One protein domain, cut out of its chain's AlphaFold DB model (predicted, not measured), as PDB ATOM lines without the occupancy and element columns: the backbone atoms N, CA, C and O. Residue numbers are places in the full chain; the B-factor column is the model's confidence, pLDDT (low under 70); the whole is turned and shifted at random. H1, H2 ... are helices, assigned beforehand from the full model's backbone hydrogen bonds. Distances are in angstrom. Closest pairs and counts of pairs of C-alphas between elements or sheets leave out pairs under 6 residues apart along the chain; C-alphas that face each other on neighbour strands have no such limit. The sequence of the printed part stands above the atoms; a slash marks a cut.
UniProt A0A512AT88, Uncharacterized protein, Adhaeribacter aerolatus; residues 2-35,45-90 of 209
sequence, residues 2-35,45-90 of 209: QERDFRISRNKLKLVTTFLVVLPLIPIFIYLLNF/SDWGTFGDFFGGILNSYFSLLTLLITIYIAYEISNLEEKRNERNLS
ATOM      1  N   GLN A   2     337.625 241.624 384.181       53.47
ATOM      2  CA  GLN A   2     336.391 242.278 384.655       53.47
ATOM      3  C   GLN A   2     335.593 241.568 385.783       53.47
ATOM      4  O   GLN A   2     335.027 242.238 386.642       53.47
ATOM      5  N   GLU A   3     335.559 240.229 385.850       46.72
ATOM      6  CA  GLU A   3     334.766 239.517 386.879       46.72
ATOM      7  C   GLU A   3     335.396 239.492 388.284       46.72
ATOM      8  O   GLU A   3     334.679 239.434 389.290       46.72
ATOM      9  N   ARG A   4     336.734 239.535 388.385       52.75
ATOM     10  CA  ARG A   4     337.430 239.514 389.687       52.75
ATOM     11  C   ARG A   4     337.283 240.846 390.415       52.75
ATOM     12  O   ARG A   4     336.983 240.843 391.609       52.75
ATOM     13  N   ASP A   5     337.380 241.954 389.688       53.53
ATOM     14  CA  ASP A   5     337.231 243.302 390.247       53.53
ATOM     15  C   ASP A   5     335.810 243.520 390.795       53.53
ATOM     16  O   ASP A   5     335.626 244.062 391.887       53.53
ATOM     17  N   PHE A   6     334.802 242.969 390.109       49.12
ATOM     18  CA  PHE A   6     333.401 243.017 390.536       49.12
ATOM     19  C   PHE A   6     333.086 242.146 391.770       49.12
ATOM     20  O   PHE A   6     332.208 242.465 392.576       49.12
ATOM     21  N   ARG A   7     333.780 241.017 391.957       55.38
ATOM     22  CA  ARG A   7     333.650 240.210 393.187       55.38
ATOM     23  C   ARG A   7     334.304 240.894 394.388       55.38
ATOM     24  O   ARG A   7     333.748 240.855 395.485       55.38
ATOM     25  N   ILE A   8     335.451 241.538 394.180       59.97
ATOM     26  CA  ILE A   8     336.180 242.247 395.237       59.97
ATOM     27  C   ILE A   8     335.380 243.464 395.725       59.97
ATOM     28  O   ILE A   8     335.276 243.669 396.936       59.97
ATOM     29  N   SER A   9     334.750 244.227 394.824       65.44
ATOM     30  CA  SER A   9     333.912 245.376 395.200       65.44
ATOM     31  C   SER A   9     332.685 244.969 396.027       65.44
ATOM     32  O   SER A   9     332.398 245.597 397.045       65.44
ATOM     33  N   ARG A  10     332.014 243.860 395.678       67.56
ATOM     34  CA  ARG A  10     330.873 243.338 396.454       67.56
ATOM     35  C   ARG A  10     331.249 242.907 397.870       67.56
ATOM     36  O   ARG A  10     330.480 243.150 398.796       67.56
ATOM     37  N   ASN A  11     332.411 242.284 398.061       72.50
ATOM     38  CA  ASN A  11     332.855 241.865 399.394       72.50
ATOM     39  C   ASN A  11     333.247 243.062 400.270       72.50
ATOM     40  O   ASN A  11     332.901 243.088 401.450       72.50
ATOM     41  N   LYS A  12     333.900 244.076 399.686       74.19
ATOM     42  CA  LYS A  12     334.199 245.340 400.375       74.19
ATOM     43  C   LYS A  12     332.917 246.065 400.788       74.19
ATOM     44  O   LYS A  12     332.814 246.492 401.932       74.19
ATOM     45  N   LEU A  13     331.917 246.113 399.905       72.31
ATOM     46  CA  LEU A  13     330.616 246.710 400.207       72.31
ATOM     47  C   LEU A  13     329.909 245.978 401.360       72.31
ATOM     48  O   LEU A  13     329.491 246.621 402.315       72.31
ATOM     49  N   LYS A  14     329.859 244.637 401.331       77.00
ATOM     50  CA  LYS A  14     329.280 243.829 402.421       77.00
ATOM     51  C   LYS A  14     329.984 244.049 403.764       77.00
ATOM     52  O   LYS A  14     329.311 244.123 404.790       77.00
ATOM     53  N   LEU A  15     331.313 244.161 403.766       79.25
ATOM     54  CA  LEU A  15     332.092 244.455 404.972       79.25
ATOM     55  C   LEU A  15     331.761 245.838 405.536       79.25
ATOM     56  O   LEU A  15     331.505 245.953 406.732       79.25
ATOM     57  N   VAL A  16     331.700 246.861 404.680       80.19
ATOM     58  CA  VAL A  16     331.330 248.226 405.079       80.19
ATOM     59  C   VAL A  16     329.918 248.256 405.660       80.19
ATOM     60  O   VAL A  16     329.730 248.797 406.744       80.19
ATOM     61  N   THR A  17     328.942 247.610 405.010       77.12
ATOM     62  CA  THR A  17     327.564 247.517 405.522       77.12
ATOM     63  C   THR A  17     327.493 246.779 406.861       77.12
ATOM     64  O   THR A  17     326.770 247.202 407.756       77.12
ATOM     65  N   THR A  18     328.268 245.705 407.033       81.44
ATOM     66  CA  THR A  18     328.317 244.954 408.298       81.44
ATOM     67  C   THR A  18     328.898 245.812 409.420       81.44
ATOM     68  O   THR A  18     328.332 245.872 410.506       81.44
ATOM     69  N   PHE A  19     329.988 246.535 409.154       82.56
ATOM     70  CA  PHE A  19     330.602 247.441 410.125       82.56
ATOM     71  C   PHE A  19     329.662 248.593 410.512       82.56
ATOM     72  O   PHE A  19     329.577 248.944 411.686       82.56
ATOM     73  N   LEU A  20     328.903 249.108 409.537       79.75
ATOM     74  CA  LEU A  20     327.867 250.134 409.706       79.75
ATOM     75  C   LEU A  20     326.771 249.748 410.702       79.75
ATOM     76  O   LEU A  20     326.294 250.590 411.458       79.75
ATOM     77  N   VAL A  21     326.379 248.475 410.699       80.25
ATOM     78  CA  VAL A  21     325.314 247.953 411.564       80.25
ATOM     79  C   VAL A  21     325.863 247.489 412.911       80.25
ATOM     80  O   VAL A  21     325.227 247.705 413.935       80.25
ATOM     81  N   VAL A  22     327.041 246.862 412.938       82.94
ATOM     82  CA  VAL A  22     327.574 246.219 414.150       82.94
ATOM     83  C   VAL A  22     328.207 247.221 415.114       82.94
ATOM     84  O   VAL A  22     328.021 247.091 416.321       82.94
ATOM     85  N   LEU A  23     328.926 248.233 414.618       82.31
ATOM     86  CA  LEU A  23     329.621 249.188 415.485       82.31
ATOM     87  C   LEU A  23     328.691 249.962 416.445       82.31
ATOM     88  O   LEU A  23     329.023 250.035 417.629       82.31
ATOM     89  N   PRO A  24     327.521 250.484 416.019       80.19
ATOM     90  CA  PRO A  24     326.600 251.160 416.937       80.19
ATOM     91  C   PRO A  24     325.910 250.215 417.936       80.19
ATOM     92  O   PRO A  24     325.400 250.685 418.950       80.19
ATOM     93  N   LEU A  25     325.923 248.895 417.711       83.25
ATOM     94  CA  LEU A  25     325.373 247.916 418.658       83.25
ATOM     95  C   LEU A  25     326.318 247.624 419.832       83.25
ATOM     96  O   LEU A  25     325.860 247.174 420.877       83.25
ATOM     97  N   ILE A  26     327.620 247.899 419.700       83.81
ATOM     98  CA  ILE A  26     328.618 247.684 420.761       83.81
ATOM     99  C   ILE A  26     328.279 248.454 422.052       83.81
ATOM    100  O   ILE A  26     328.217 247.816 423.103       83.81
ATOM    101  N   PRO A  27     328.023 249.778 422.036       80.50
ATOM    102  CA  PRO A  27     327.652 250.505 423.252       80.50
ATOM    103  C   PRO A  27     326.314 250.033 423.839       80.50
ATOM    104  O   PRO A  27     326.177 249.990 425.058       80.50
ATOM    105  N   ILE A  28     325.361 249.607 422.996       81.50
ATOM    106  CA  ILE A  28     324.089 249.009 423.446       81.50
ATOM    107  C   ILE A  28     324.363 247.700 424.192       81.50
ATOM    108  O   ILE A  28     323.834 247.473 425.276       81.50
ATOM    109  N   PHE A  29     325.228 246.851 423.644       83.38
ATOM    110  CA  PHE A  29     325.584 245.571 424.243       83.38
ATOM    111  C   PHE A  29     326.356 245.736 425.560       83.38
ATOM    112  O   PHE A  29     326.048 245.063 426.538       83.38
ATOM    113  N   ILE A  30     327.309 246.674 425.624       83.44
ATOM    114  CA  ILE A  30     328.050 247.000 426.856       83.44
ATOM    115  C   ILE A  30     327.104 247.533 427.942       83.44
ATOM    116  O   ILE A  30     327.258 247.183 429.113       83.44
ATOM    117  N   TYR A  31     326.119 248.352 427.566       81.12
ATOM    118  CA  TYR A  31     325.092 248.832 428.490       81.12
ATOM    119  C   TYR A  31     324.241 247.674 429.028       81.12
ATOM    120  O   TYR A  31     324.109 247.523 430.240       81.12
ATOM    121  N   LEU A  32     323.738 246.804 428.146       80.94
ATOM    122  CA  LEU A  32     322.942 245.641 428.547       80.94
ATOM    123  C   LEU A  32     323.710 244.698 429.480       80.94
ATOM    124  O   LEU A  32     323.119 244.207 430.429       80.94
ATOM    125  N   LEU A  33     325.010 244.474 429.260       81.25
ATOM    126  CA  LEU A  33     325.827 243.627 430.138       81.25
ATOM    127  C   LEU A  33     326.022 244.211 431.543       81.25
ATOM    128  O   LEU A  33     326.037 243.457 432.510       81.25
ATOM    129  N   ASN A  34     326.183 245.531 431.667       80.19
ATOM    130  CA  ASN A  34     326.420 246.174 432.965       80.19
ATOM    131  C   ASN A  34     325.141 246.381 433.788       80.19
ATOM    132  O   ASN A  34     325.218 246.452 435.011       80.19
ATOM    133  N   PHE A  35     323.980 246.482 433.136       76.88
ATOM    134  CA  PHE A  35     322.701 246.818 433.775       76.88
ATOM    135  C   PHE A  35     321.655 245.692 433.682       76.88
ATOM    136  O   PHE A  35     320.477 245.916 433.954       76.88
ATOM    137  N   SER A  45     313.269 261.109 433.377       87.81
ATOM    138  CA  SER A  45     314.526 261.874 433.324       87.81
ATOM    139  C   SER A  45     315.752 260.999 433.027       87.81
ATOM    140  O   SER A  45     316.691 261.448 432.361       87.81
ATOM    141  N   ASP A  46     315.746 259.745 433.482       83.44
ATOM    142  CA  ASP A  46     316.857 258.811 433.271       83.44
ATOM    143  C   ASP A  46     316.914 258.364 431.803       83.44
ATOM    144  O   ASP A  46     317.990 258.265 431.208       83.44
ATOM    145  N   TRP A  47     315.743 258.199 431.178       83.94
ATOM    146  CA  TRP A  47     315.605 257.914 429.748       83.94
ATOM    147  C   TRP A  47     316.078 259.070 428.864       83.94
ATOM    148  O   TRP A  47     316.662 258.824 427.808       83.94
ATOM    149  N   GLY A  48     315.884 260.320 429.301       84.75
ATOM    150  CA  GLY A  48     316.439 261.498 428.628       84.75
ATOM    151  C   GLY A  48     317.970 261.469 428.598       84.75
ATOM    152  O   GLY A  48     318.573 261.545 427.532       84.75
ATOM    153  N   THR A  49     318.595 261.236 429.756       85.88
ATOM    154  CA  THR A  49     320.064 261.170 429.887       85.88
ATOM    155  C   THR A  49     320.663 260.005 429.086       85.88
ATOM    156  O   THR A  49     321.712 260.137 428.453       85.88
ATOM    157  N   PHE A  50     319.980 258.857 429.069       82.88
ATOM    158  CA  PHE A  50     320.339 257.714 428.229       82.88
ATOM    159  C   PHE A  50     320.262 258.055 426.733       82.88
ATOM    160  O   PHE A  50     321.191 257.762 425.976       82.88
ATOM    161  N   GLY A  51     319.177 258.711 426.313       82.62
ATOM    162  CA  GLY A  51     318.992 259.187 424.945       82.62
ATOM    163  C   GLY A  51     320.098 260.144 424.500       82.62
ATOM    164  O   GLY A  51     320.599 260.002 423.388       82.62
ATOM    165  N   ASP A  52     320.544 261.044 425.379       86.44
ATOM    166  CA  ASP A  52     321.633 261.986 425.095       86.44
ATOM    167  C   ASP A  52     322.983 261.281 424.898       86.44
ATOM    168  O   ASP A  52     323.725 261.598 423.963       86.44
ATOM    169  N   PHE A  53     323.296 260.275 425.720       84.56
ATOM    170  CA  PHE A  53     324.511 259.468 425.568       84.56
ATOM    171  C   PHE A  53     324.535 258.715 424.229       84.56
ATOM    172  O   PHE A  53     325.507 258.804 423.471       84.56
ATOM    173  N   PHE A  54     323.447 258.011 423.899       83.06
ATOM    174  CA  PHE A  54     323.339 257.290 422.629       83.06
ATOM    175  C   PHE A  54     323.290 258.237 421.432       83.06
ATOM    176  O   PHE A  54     323.961 257.988 420.431       83.06
ATOM    177  N   GLY A  55     322.562 259.347 421.546       83.25
ATOM    178  CA  GLY A  55     322.498 260.396 420.538       83.25
ATOM    179  C   GLY A  55     323.872 260.995 420.244       83.25
ATOM    180  O   GLY A  55     324.240 261.123 419.080       83.25
ATOM    181  N   GLY A  56     324.678 261.275 421.273       85.56
ATOM    182  CA  GLY A  56     326.043 261.780 421.118       85.56
ATOM    183  C   GLY A  56     326.973 260.798 420.398       85.56
ATOM    184  O   GLY A  56     327.707 261.193 419.484       85.56
ATOM    185  N   ILE A  57     326.909 259.509 420.751       85.56
ATOM    186  CA  ILE A  57     327.714 258.457 420.110       85.56
ATOM    187  C   ILE A  57     327.284 258.255 418.656       85.56
ATOM    188  O   ILE A  57     328.127 258.275 417.757       85.56
ATOM    189  N   LEU A  58     325.982 258.091 418.410       85.56
ATOM    190  CA  LEU A  58     325.446 257.871 417.069       85.56
ATOM    191  C   LEU A  58     325.704 259.077 416.165       85.56
ATOM    192  O   LEU A  58     326.127 258.894 415.028       85.56
ATOM    193  N   ASN A  59     325.525 260.301 416.659       87.06
ATOM    194  CA  ASN A  59     325.760 261.502 415.862       87.06
ATOM    195  C   ASN A  59     327.241 261.659 415.485       87.06
ATOM    196  O   ASN A  59     327.568 261.949 414.332       87.06
ATOM    197  N   SER A  60     328.152 261.388 416.424       86.62
ATOM    198  CA  SER A  60     329.598 261.381 416.156       86.62
ATOM    199  C   SER A  60     329.972 260.299 415.138       86.62
ATOM    200  O   SER A  60     330.752 260.540 414.214       86.62
ATOM    201  N   TYR A  61     329.359 259.119 415.256       85.00
ATOM    202  CA  TYR A  61     329.542 258.008 414.329       85.00
ATOM    203  C   TYR A  61     329.051 258.331 412.910       85.00
ATOM    204  O   TYR A  61     329.803 258.179 411.945       85.00
ATOM    205  N   PHE A  62     327.822 258.837 412.769       86.19
ATOM    206  CA  PHE A  62     327.256 259.229 411.477       86.19
ATOM    207  C   PHE A  62     328.017 260.389 410.838       86.19
ATOM    208  O   PHE A  62     328.202 260.393 409.619       86.19
ATOM    209  N   SER A  63     328.512 261.336 411.636       89.31
ATOM    210  CA  SER A  63     329.346 262.437 411.145       89.31
ATOM    211  C   SER A  63     330.643 261.916 410.519       89.31
ATOM    212  O   SER A  63     330.980 262.285 409.393       89.31
ATOM    213  N   LEU A  64     331.333 260.991 411.197       87.62
ATOM    214  CA  LEU A  64     332.542 260.352 410.667       87.62
ATOM    215  C   LEU A  64     332.257 259.528 409.407       87.62
ATOM    216  O   LEU A  64     332.997 259.620 408.430       87.62
ATOM    217  N   LEU A  65     331.170 258.755 409.393       86.44
ATOM    218  CA  LEU A  65     330.771 257.986 408.214       86.44
ATOM    219  C   LEU A  65     330.463 258.877 407.015       86.44
ATOM    220  O   LEU A  65     330.926 258.602 405.912       86.44
ATOM    221  N   THR A  66     329.706 259.951 407.232       89.94
ATOM    222  CA  THR A  66     329.348 260.903 406.179       89.94
ATOM    223  C   THR A  66     330.600 261.540 405.591       89.94
ATOM    224  O   THR A  66     330.723 261.631 404.370       89.94
ATOM    225  N   LEU A  67     331.568 261.905 406.435       91.50
ATOM    226  CA  LEU A  67     332.858 262.420 405.987       91.50
ATOM    227  C   LEU A  67     333.608 261.400 405.116       91.50
ATOM    228  O   LEU A  67     334.043 261.738 404.018       91.50
ATOM    229  N   LEU A  68     333.716 260.146 405.563       87.12
ATOM    230  CA  LEU A  68     334.403 259.091 404.808       87.12
ATOM    231  C   LEU A  68     333.727 258.799 403.464       87.12
ATOM    232  O   LEU A  68     334.409 258.667 402.448       87.12
ATOM    233  N   ILE A  69     332.394 258.737 403.442       88.44
ATOM    234  CA  ILE A  69     331.612 258.551 402.214       88.44
ATOM    235  C   ILE A  69     331.834 259.730 401.265       88.44
ATOM    236  O   ILE A  69     332.066 259.521 400.078       88.44
ATOM    237  N   THR A  70     331.819 260.958 401.785       92.56
ATOM    238  CA  THR A  70     332.044 262.169 400.984       92.56
ATOM    239  C   THR A  70     333.432 262.160 400.350       92.56
ATOM    240  O   THR A  70     333.553 262.396 399.150       92.56
ATOM    241  N   ILE A  71     334.472 261.819 401.118       94.44
ATOM    242  CA  ILE A  71     335.846 261.692 400.606       94.44
ATOM    243  C   ILE A  71     335.920 260.610 399.524       94.44
ATOM    244  O   ILE A  71     336.524 260.831 398.476       94.44
ATOM    245  N   TYR A  72     335.287 259.457 399.746       89.44
ATOM    246  CA  TYR A  72     335.266 258.366 398.773       89.44
ATOM    247  C   TYR A  72     334.576 258.767 397.462       89.44
ATOM    248  O   TYR A  72     335.116 258.523 396.386       89.44
ATOM    249  N   ILE A  73     333.415 259.423 397.547       92.00
ATOM    250  CA  ILE A  73     332.684 259.921 396.375       92.00
ATOM    251  C   ILE A  73     333.526 260.955 395.625       92.00
ATOM    252  O   ILE A  73     333.652 260.860 394.408       92.00
ATOM    253  N   ALA A  74     334.132 261.911 396.334       94.12
ATOM    254  CA  ALA A  74     334.983 262.928 395.721       94.12
ATOM    255  C   ALA A  74     336.181 262.304 394.983       94.12
ATOM    256  O   ALA A  74     336.481 262.688 393.855       94.12
ATOM    257  N   TYR A  75     336.822 261.301 395.588       93.75
ATOM    258  CA  TYR A  75     337.918 260.560 394.967       93.75
ATOM    259  C   TYR A  75     337.470 259.797 393.710       93.75
ATOM    260  O   TYR A  75     338.130 259.868 392.673       93.75
ATOM    261  N   GLU A  76     336.333 259.102 393.768       91.81
ATOM    262  CA  GLU A  76     335.813 258.358 392.617       91.81
ATOM    263  C   GLU A  76     335.415 259.296 391.469       91.81
ATOM    264  O   GLU A  76     335.729 259.019 390.312       91.81
ATOM    265  N   ILE A  77     334.790 260.440 391.777       94.69
ATOM    266  CA  ILE A  77     334.477 261.480 390.789       94.69
ATOM    267  C   ILE A  77     335.762 261.990 390.137       94.69
ATOM    268  O   ILE A  77     335.837 262.018 388.911       94.69
ATOM    269  N   SER A  78     336.786 262.321 390.928       94.56
ATOM    270  CA  SER A  78     338.069 262.802 390.405       94.56
ATOM    271  C   SER A  78     338.718 261.787 389.456       94.56
ATOM    272  O   SER A  78     339.134 262.157 388.360       94.56
ATOM    273  N   ASN A  79     338.718 260.498 389.811       93.25
ATOM    274  CA  ASN A  79     339.231 259.436 388.942       93.25
ATOM    275  C   ASN A  79     338.418 259.279 387.646       93.25
ATOM    276  O   ASN A  79     338.968 258.992 386.579       93.25
ATOM    277  N   LEU A  80     337.090 259.400 387.724       94.81
ATOM    278  CA  LEU A  80     336.215 259.326 386.552       94.81
ATOM    279  C   LEU A  80     336.425 260.523 385.623       94.81
ATOM    280  O   LEU A  80     336.432 260.352 384.401       94.81
ATOM    281  N   GLU A  81     336.610 261.712 386.190       95.44
ATOM    282  CA  GLU A  81     336.922 262.930 385.450       95.44
ATOM    283  C   GLU A  81     338.282 262.840 384.766       95.44
ATOM    284  O   GLU A  81     338.359 263.148 383.578       95.44
ATOM    285  N   GLU A  82     339.312 262.338 385.448       95.31
ATOM    286  CA  GLU A  82     340.639 262.118 384.867       95.31
ATOM    287  C   GLU A  82     340.567 261.155 383.676       95.31
ATOM    288  O   GLU A  82     340.955 261.512 382.564       95.31
ATOM    289  N   LYS A  83     339.926 259.990 383.844       93.88
ATOM    290  CA  LYS A  83     339.707 259.033 382.743       93.88
ATOM    291  C   LYS A  83     338.898 259.629 381.592       93.88
ATOM    292  O   LYS A  83     339.110 259.290 380.426       93.88
ATOM    293  N   ARG A  84     337.907 260.479 381.885       93.56
ATOM    294  CA  ARG A  84     337.137 261.183 380.849       93.56
ATOM    295  C   ARG A  84     338.019 262.190 380.117       93.56
ATOM    296  O   ARG A  84     337.951 262.248 378.894       93.56
ATOM    297  N   ASN A  85     338.849 262.932 380.840       95.88
ATOM    298  CA  ASN A  85     339.760 263.916 380.280       95.88
ATOM    299  C   ASN A  85     340.818 263.263 379.379       95.88
ATOM    300  O   ASN A  85     341.016 263.707 378.254       95.88
ATOM    301  N   GLU A  86     341.427 262.159 379.815       94.44
ATOM    302  CA  GLU A  86     342.372 261.386 379.001       94.44
ATOM    303  C   GLU A  86     341.734 260.883 377.703       94.44
ATOM    304  O   GLU A  86     342.318 261.016 376.624       94.44
ATOM    305  N   ARG A  87     340.505 260.349 377.780       92.00
ATOM    306  CA  ARG A  87     339.756 259.929 376.588       92.00
ATOM    307  C   ARG A  87     339.482 261.101 375.654       92.00
ATOM    308  O   ARG A  87     339.763 260.976 374.465       92.00
ATOM    309  N   ASN A  88     339.011 262.229 376.180       93.75
ATOM    310  CA  ASN A  88     338.750 263.430 375.388       93.75
ATOM    311  C   ASN A  88     340.024 263.934 374.700       93.75
ATOM    312  O   ASN A  88     340.017 264.134 373.491       93.75
ATOM    313  N   LEU A  89     341.138 264.033 375.428       95.25
ATOM    314  CA  LEU A  89     342.426 264.449 374.875       95.25
ATOM    315  C   LEU A  89     342.917 263.486 373.784       95.25
ATOM    316  O   LEU A  89     343.447 263.908 372.756       95.25
ATOM    317  N   SER A  90     342.739 262.177 373.990       90.19
ATOM    318  CA  SER A  90     343.100 261.170 372.989       90.19
ATOM    319  C   SER A  90     342.240 261.279 371.727       90.19
ATOM    320  O   SER A  90     342.760 261.141 370.619       90.19
TER     321      SER A  90
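This is residues 2 to 35 and 45 to 90 of the 209 residues of an uncharacterized protein of Adhaeribacter aerolatus (UniProt A0A512AT88). One very long helix, H3, runs back alongside a broken row of two shorter helices, H1 and H2, with a gap between; H2 comes nearest to H3. The printed part has 80 residues with three named helices, H1, H2, H3 in chain order, and no named strand: all helix. It is extended, with a radius of gyration of the C-alphas of 19.6 A, and spans 66 by 25 by 11 A, a rod.

Find C-alpha 2 at (336.391, 242.278, 384.655); from there H1, residues 2 to 22, runs 31.0 A. H2 is residues 25 to 35. H3, residues 45 to 90, runs 66.8 A to C-alpha 90 at (343.100, 261.170, 372.989).

H2 and H3 are near each other, with 5 pairs of C-alphas within 10 A, the closest 8.1 A. H1 and H3 are apart. H1 and H2 meet only through their tight link. Every O i to N i+4 pair is within hydrogen-bond range in H2 and H3, and 16 of 17 in H1.

Residues 36 to 44 are not printed; C-alphas 35 and 45 are 17.1 A apart across the cut. Residues 2 to 10 have pLDDT under 70.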